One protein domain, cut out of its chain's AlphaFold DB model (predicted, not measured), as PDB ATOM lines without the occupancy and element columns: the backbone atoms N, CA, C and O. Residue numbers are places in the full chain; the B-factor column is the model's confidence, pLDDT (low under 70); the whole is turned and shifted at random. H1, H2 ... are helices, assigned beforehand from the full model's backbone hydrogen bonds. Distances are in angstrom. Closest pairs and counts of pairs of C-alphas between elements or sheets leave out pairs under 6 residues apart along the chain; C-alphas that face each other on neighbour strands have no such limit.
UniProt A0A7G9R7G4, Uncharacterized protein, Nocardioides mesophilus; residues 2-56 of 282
ATOM      1  N   SER A   2      48.100 104.072  87.103       71.56
ATOM      2  CA  SER A   2      47.942 104.343  85.672       71.56
ATOM      3  C   SER A   2      49.295 104.254  84.955       71.56
ATOM      4  O   SER A   2      50.336 104.527  85.560       71.56
ATOM      5  N   VAL A   3      49.293 103.854  83.681       82.62
ATOM      6  CA  VAL A   3      50.514 103.730  82.865       82.62
ATOM      7  C   VAL A   3      51.284 105.055  82.843       82.62
ATOM      8  O   VAL A   3      52.499 105.053  83.003       82.62
ATOM      9  N   SER A   4      50.577 106.185  82.794       80.31
ATOM     10  CA  SER A   4      51.164 107.528  82.852       80.31
ATOM     11  C   SER A   4      51.916 107.796  84.157       80.31
ATOM     12  O   SER A   4      52.999 108.371  84.135       80.31
ATOM     13  N   THR A   5      51.403 107.324  85.298       85.50
ATOM     14  CA  THR A   5      52.105 107.440  86.586       85.50
ATOM     15  C   THR A   5      53.381 106.599  86.601       85.50
ATOM     16  O   THR A   5      54.389 107.036  87.150       85.50
ATOM     17  N   ARG A   6      53.362 105.414  85.974       78.75
ATOM     18  CA  ARG A   6      54.510 104.494  85.900       78.75
ATOM     19  C   ARG A   6      55.600 105.008  84.950       78.75
ATOM     20  O   ARG A   6      56.778 104.931  85.273       78.75
ATOM     21  N   VAL A   7      55.209 105.597  83.818       84.44
ATOM     22  CA  VAL A   7      56.131 106.253  82.876       84.44
ATOM     23  C   VAL A   7      56.708 107.533  83.484       84.44
ATOM     24  O   VAL A   7      57.914 107.744  83.417       84.44
ATOM     25  N   GLY A   8      55.887 108.345  84.159       85.94
ATOM     26  CA  GLY A   8      56.353 109.551  84.849       85.94
ATOM     27  C   GLY A   8      57.364 109.256  85.962       85.94
ATOM     28  O   GLY A   8      58.385 109.931  86.056       85.94
ATOM     29  N   THR A   9      57.140 108.204  86.756       84.38
ATOM     30  CA  THR A   9      58.103 107.773  87.790       84.38
ATOM     31  C   THR A   9      59.362 107.145  87.201       84.38
ATOM     32  O   THR A   9      60.447 107.428  87.698       84.38
ATOM     33  N   ALA A  10      59.262 106.369  86.118       81.94
ATOM     34  CA  ALA A  10      60.432 105.832  85.423       81.94
ATOM     35  C   ALA A  10      61.309 106.942  84.815       81.94
ATOM     36  O   ALA A  10      62.531 106.892  84.930       81.94
ATOM     37  N   LEU A  11      60.698 107.972  84.226       82.81
ATOM     38  CA  LEU A  11      61.411 109.133  83.689       82.81
ATOM     39  C   LEU A  11      62.044 109.979  84.800       82.81
ATOM     40  O   LEU A  11      63.193 110.389  84.664       82.81
ATOM     41  N   ALA A  12      61.343 110.198  85.915       78.94
ATOM     42  CA  ALA A  12      61.885 110.927  87.062       78.94
ATOM     43  C   ALA A  12      63.051 110.171  87.725       78.94
ATOM     44  O   ALA A  12      64.103 110.759  87.975       78.94
ATOM     45  N   ALA A  13      62.911 108.858  87.932       78.31
ATOM     46  CA  ALA A  13      63.984 108.004  88.438       78.31
ATOM     47  C   ALA A  13      65.170 107.947  87.462       78.31
ATOM     48  O   ALA A  13      66.320 108.056  87.880       78.31
ATOM     49  N   GLY A  14      64.900 107.862  86.155       80.06
ATOM     50  CA  GLY A  14      65.917 107.917  85.107       80.06
ATOM     51  C   GLY A  14      66.639 109.263  85.033       80.06
ATOM     52  O   GLY A  14      67.844 109.296  84.809       80.06
ATOM     53  N   TYR A  15      65.946 110.377  85.278       83.56
ATOM     54  CA  TYR A  15      66.545 111.711  85.292       83.56
ATOM     55  C   TYR A  15      67.412 111.938  86.531       83.56
ATOM     56  O   TYR A  15      68.522 112.453  86.410       83.56
ATOM     57  N   VAL A  16      66.953 111.506  87.709       74.69
ATOM     58  CA  VAL A  16      67.737 111.579  88.951       74.69
ATOM     59  C   VAL A  16      68.969 110.680  88.849       74.69
ATOM     60  O   VAL A  16      70.087 111.155  89.049       74.69
ATOM     61  N   LEU A  17      68.809 109.426  88.414       70.50
ATOM     62  CA  LEU A  17      69.930 108.510  88.188       70.50
ATOM     63  C   LEU A  17      70.859 109.011  87.071       70.50
ATOM     64  O   LEU A  17      72.078 108.879  87.164       70.50
ATOM     65  N   GLY A  18      70.302 109.658  86.046       69.62
ATOM     66  CA  GLY A  18      71.033 110.308  84.963       69.62
ATOM     67  C   GLY A  18      71.838 111.525  85.422       69.62
ATOM     68  O   GLY A  18      72.951 111.729  84.944       69.62
ATOM     69  N   ARG A  19      71.340 112.312  86.383       77.56
ATOM     70  CA  ARG A  19      72.050 113.483  86.925       77.56
ATOM     71  C   ARG A  19      73.282 113.066  87.733       77.56
ATOM     72  O   ARG A  19      74.341 113.665  87.563       77.56
ATOM     73  N   PHE A  20      73.194 111.976  88.497       65.75
ATOM     74  CA  PHE A  20      74.359 111.385  89.172       65.75
ATOM     75  C   PHE A  20      75.305 110.658  88.203       65.75
ATOM     76  O   PHE A  20      76.519 110.687  88.397       65.75
ATOM     77  N   LYS A  21      74.794 110.080  87.107       61.53
ATOM     78  CA  LYS A  21      75.622 109.530  86.016       61.53
ATOM     79  C   LYS A  21      76.440 110.625  85.321       61.53
ATOM     80  O   LYS A  21      77.601 110.389  85.010       61.53
ATOM     81  N   LYS A  22      75.871 111.823  85.126       65.06
ATOM     82  CA  LYS A  22      76.570 112.998  84.572       65.06
ATOM     83  C   LYS A  22      77.659 113.517  85.498       65.06
ATOM     84  O   LYS A  22      78.698 113.905  84.995       65.06
ATOM     85  N   LEU A  23      77.463 113.477  86.818       76.31
ATOM     86  CA  LEU A  23      78.526 113.811  87.768       76.31
ATOM     87  C   LEU A  23      79.675 112.801  87.672       76.31
ATOM     88  O   LEU A  23      80.825 113.191  87.531       76.31
ATOM     89  N   ARG A  24      79.368 111.498  87.662       69.62
ATOM     90  CA  ARG A  24      80.388 110.447  87.513       69.62
ATOM     91  C   ARG A  24      81.095 110.530  86.161       69.62
ATOM     92  O   ARG A  24      82.307 110.398  86.117       69.62
ATOM     93  N   PHE A  25      80.370 110.800  85.079       81.38
ATOM     94  CA  PHE A  25      80.956 110.979  83.751       81.38
ATOM     95  C   PHE A  25      81.760 112.275  83.654       81.38
ATOM     96  O   PHE A  25      82.839 112.253  83.095       81.38
ATOM     97  N   ALA A  26      81.307 113.382  84.245       76.88
ATOM     98  CA  ALA A  26      82.068 114.627  84.305       76.88
ATOM     99  C   ALA A  26      83.329 114.492  85.165       76.88
ATOM    100  O   ALA A  26      84.351 115.060  84.813       76.88
ATOM    101  N   ILE A  27      83.289 113.712  86.249       78.69
ATOM    102  CA  ILE A  27      84.472 113.385  87.051       78.69
ATOM    103  C   ILE A  27      85.407 112.474  86.263       78.69
ATOM    104  O   ILE A  27      86.596 112.737  86.235       78.69
ATOM    105  N   VAL A  28      84.904 111.437  85.590       79.56
ATOM    106  CA  VAL A  28      85.737 110.545  84.771       79.56
ATOM    107  C   VAL A  28      86.342 111.305  83.594       79.56
ATOM    108  O   VAL A  28      87.551 111.292  83.448       79.56
ATOM    109  N   VAL A  29      85.544 112.024  82.803       81.31
ATOM    110  CA  VAL A  29      86.002 112.851  81.673       81.31
ATOM    111  C   VAL A  29      86.896 113.995  82.145       81.31
ATOM    112  O   VAL A  29      87.912 114.284  81.524       81.31
ATOM    113  N   GLY A  30      86.564 114.640  83.260       75.50
ATOM    114  CA  GLY A  30      87.388 115.686  83.859       75.50
ATOM    115  C   GLY A  30      88.714 115.141  84.391       75.50
ATOM    116  O   GLY A  30      89.756 115.746  84.171       75.50
ATOM    117  N   SER A  31      88.699 113.967  85.022       71.25
ATOM    118  CA  SER A  31      89.886 113.284  85.542       71.25
ATOM    119  C   SER A  31      90.747 112.712  84.425       71.25
ATOM    120  O   SER A  31      91.971 112.738  84.543       71.25
ATOM    121  N   THR A  32      90.150 112.212  83.341       68.31
ATOM    122  CA  THR A  32      90.910 111.796  82.166       68.31
ATOM    123  C   THR A  32      91.516 113.012  81.491       68.31
ATOM    124  O   THR A  32      92.696 112.960  81.191       68.31
ATOM    125  N   LEU A  33      90.810 114.142  81.352       67.94
ATOM    126  CA  LEU A  33      91.409 115.375  80.825       67.94
ATOM    127  C   LEU A  33      92.510 115.955  81.728       67.94
ATOM    128  O   LEU A  33      93.488 116.504  81.218       67.94
ATOM    129  N   ALA A  34      92.386 115.847  83.048       72.88
ATOM    130  CA  ALA A  34      93.399 116.337  83.981       72.88
ATOM    131  C   ALA A  34      94.662 115.456  84.003       72.88
ATOM    132  O   ALA A  34      95.754 115.962  84.263       72.88
ATOM    133  N   ASN A  35      94.542 114.159  83.694       70.62
ATOM    134  CA  ASN A  35      95.660 113.221  83.720       70.62
ATOM    135  C   ASN A  35      96.185 112.897  82.312       70.62
ATOM    136  O   ASN A  35      95.639 112.058  81.598       70.62
ATOM    137  N   LYS A  36      97.299 113.533  81.947       70.56
ATOM    138  CA  LYS A  36      98.032 113.377  80.673       70.56
ATOM    139  C   LYS A  36      98.224 111.905  80.244       70.56
ATOM    140  O   LYS A  36      97.848 111.557  79.134       70.56
ATOM    141  N   ASN A  37      98.624 111.015  81.154       71.44
ATOM    142  CA  ASN A  37      98.859 109.592  80.838       71.44
ATOM    143  C   ASN A  37      97.573 108.815  80.483       71.44
ATOM    144  O   ASN A  37      97.588 107.867  79.693       71.44
ATOM    145  N   VAL A  38      96.441 109.215  81.071       67.62
ATOM    146  CA  VAL A  38      95.126 108.613  80.806       67.62
ATOM    147  C   VAL A  38      94.492 109.227  79.557       67.62
ATOM    148  O   VAL A  38      93.764 108.524  78.858       67.62
ATOM    149  N   ARG A  39      94.803 110.489  79.217       65.19
ATOM    150  CA  ARG A  39      94.464 111.059  77.900       65.19
ATOM    151  C   ARG A  39      95.140 110.272  76.795       65.19
ATOM    152  O   ARG A  39      94.434 109.856  75.894       65.19
ATOM    153  N   ASP A  40      96.443 110.020  76.889       69.81
ATOM    154  CA  ASP A  40      97.186 109.338  75.821       69.81
ATOM    155  C   ASP A  40      96.734 107.879  75.648       69.81
ATOM    156  O   ASP A  40      96.483 107.424  74.531       69.81
ATOM    157  N   SER A  41      96.503 107.162  76.753       70.06
ATOM    158  CA  SER A  41      95.982 105.784  76.716       70.06
ATOM    159  C   SER A  41      94.514 105.719  76.266       70.06
ATOM    160  O   SER A  41      94.127 104.849  75.483       70.06
ATOM    161  N   GLY A  42      93.686 106.658  76.731       66.81
ATOM    162  CA  GLY A  42      92.272 106.758  76.375       66.81
ATOM    163  C   GLY A  42      92.056 107.199  74.929       66.81
ATOM    164  O   GLY A  42      91.212 106.630  74.246       66.81
ATOM    165  N   LEU A  43      92.846 108.154  74.434       68.75
ATOM    166  CA  LEU A  43      92.848 108.591  73.037       68.75
ATOM    167  C   LEU A  43      93.391 107.500  72.119       68.75
ATOM    168  O   LEU A  43      92.782 107.261  71.086       68.75
ATOM    169  N   GLY A  44      94.451 106.780  72.504       69.94
ATOM    170  CA  GLY A  44      94.987 105.671  71.707       69.94
ATOM    171  C   GLY A  44      94.004 104.502  71.562       69.94
ATOM    172  O   GLY A  44      93.862 103.922  70.483       69.94
ATOM    173  N   MET A  45      93.259 104.178  72.624       67.31
ATOM    174  CA  MET A  45      92.231 103.133  72.591       67.31
ATOM    175  C   MET A  45      90.945 103.609  71.897       67.31
ATOM    176  O   MET A  45      90.324 102.850  71.150       67.31
ATOM    177  N   LEU A  46      90.579 104.883  72.063       69.62
ATOM    178  CA  LEU A  46      89.470 105.500  71.340       69.62
ATOM    179  C   LEU A  46      89.779 105.605  69.843       69.62
ATOM    180  O   LEU A  46      88.907 105.270  69.051       69.62
ATOM    181  N   GLN A  47      91.003 105.956  69.436       66.88
ATOM    182  CA  GLN A  47      91.456 105.892  68.042       66.88
ATOM    183  C   GLN A  47      91.346 104.473  67.495       66.88
ATOM    184  O   GLN A  47      90.724 104.290  66.460       66.88
ATOM    185  N   LYS A  48      91.825 103.447  68.209       67.12
ATOM    186  CA  LYS A  48      91.662 102.049  67.764       67.12
ATOM    187  C   LYS A  48      90.193 101.617  67.641       67.12
ATOM    188  O   LYS A  48      89.850 100.901  66.706       67.12
ATOM    189  N   SER A  49      89.313 102.070  68.537       63.00
ATOM    190  CA  SER A  49      87.875 101.747  68.483       63.00
ATOM    191  C   SER A  49      87.119 102.524  67.398       63.00
ATOM    192  O   SER A  49      86.260 101.977  66.710       63.00
ATOM    193  N   THR A  50      87.466 103.797  67.210       63.62
ATOM    194  CA  THR A  50      86.866 104.660  66.194       63.62
ATOM    195  C   THR A  50      87.362 104.259  64.823       63.62
ATOM    196  O   THR A  50      86.539 104.180  63.937       63.62
ATOM    197  N   GLN A  51      88.621 103.863  64.649       60.78
ATOM    198  CA  GLN A  51      89.154 103.370  63.377       60.78
ATOM    199  C   GLN A  51      88.436 102.100  62.888       60.78
ATOM    200  O   GLN A  51      88.250 101.931  61.686       60.78
ATOM    201  N   GLY A  52      87.928 101.256  63.796       62.28
ATOM    202  CA  GLY A  52      87.053 100.129  63.447       62.28
ATOM    203  C   GLY A  52      85.616 100.531  63.077       62.28
ATOM    204  O   GLY A  52      85.001  99.901  62.223       62.28
ATOM    205  N   LEU A  53      85.078 101.597  63.678       61.41
ATOM    206  CA  LEU A  53      83.693 102.051  63.473       61.41
ATOM    207  C   LEU A  53      83.548 103.099  62.353       61.41
ATOM    208  O   LEU A  53      82.531 103.128  61.666       61.41
ATOM    209  N   THR A  54      84.560 103.934  62.127       61.03
ATOM    210  CA  THR A  54      84.637 104.931  61.047       61.03
ATOM    211  C   THR A  54      85.033 104.308  59.715       61.03
ATOM    212  O   THR A  54      84.826 104.939  58.682       61.03
ATOM    213  N   SER A  55      85.534 103.068  59.709       61.69
ATOM    214  CA  SER A  55      85.769 102.290  58.485       61.69
ATOM    215  C   SER A  55      84.472 101.835  57.801       61.69
ATOM    216  O   SER A  55      84.512 101.351  56.673       61.69
ATOM    217  N   SER A  56      83.307 102.016  58.442       68.06
ATOM    218  CA  SER A  56      82.010 101.800  57.800       68.06
ATOM    219  C   SER A  56      81.507 103.089  57.122       68.06
ATOM    220  O   SER A  56      81.285 104.099  57.807       68.06
TER     221      SER A  56
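What this domain is: This is residues 2 to 56 of the 282 residues of an uncharacterized protein of Nocardioides mesophilus (UniProt A0A7G9R7G4). Two helices, a long H1 and a shorter H2, meet at their ends and make a corner like an open V, with no packing along their lengths. Most of each arm stands free: residues 2 to 28 of the one, residues 44 to 56 of the other. The printed part has 55 residues, with two named helices, H1 then H2, and no named strand; the class is all helix. It is extended, with a radius of gyration of the C-alphas of 17.5 A, and flat, spanning 50 by 32 by 8 A.

How they stand to each other: H1, residues 3 to 34, and H2, residues 36 to 54, touch only at the corner by their tight link, residue 35. Residues 32 to 33 of H1 alone touch H2, and residues 38 to 42 of H2 alone touch H1; the closest C-alphas, those of Thr 32 and Val 38, are 5.5 A apart. Their lines stand at a steep tilt of 56 degrees, and they run opposite ways. Every O i to N i+4 pair is within hydrogen-bond range in H1, and 14 of 15 in H2.

Where its parts are: H1 is 44.7 A from C-alpha 3 at (50.514, 103.730, 82.865) to C-alpha 34. H2 is 25.2 A long and ends with C-alpha 54 at (84.637, 104.931, 61.047).

The domain as a whole: The two C-alphas farthest apart, those of Ser 2 and Asn 37, are 51.4 A apart. The printed part has no cut. Its mean pLDDT is 72.5, with residues 42 to 56 among those under 70.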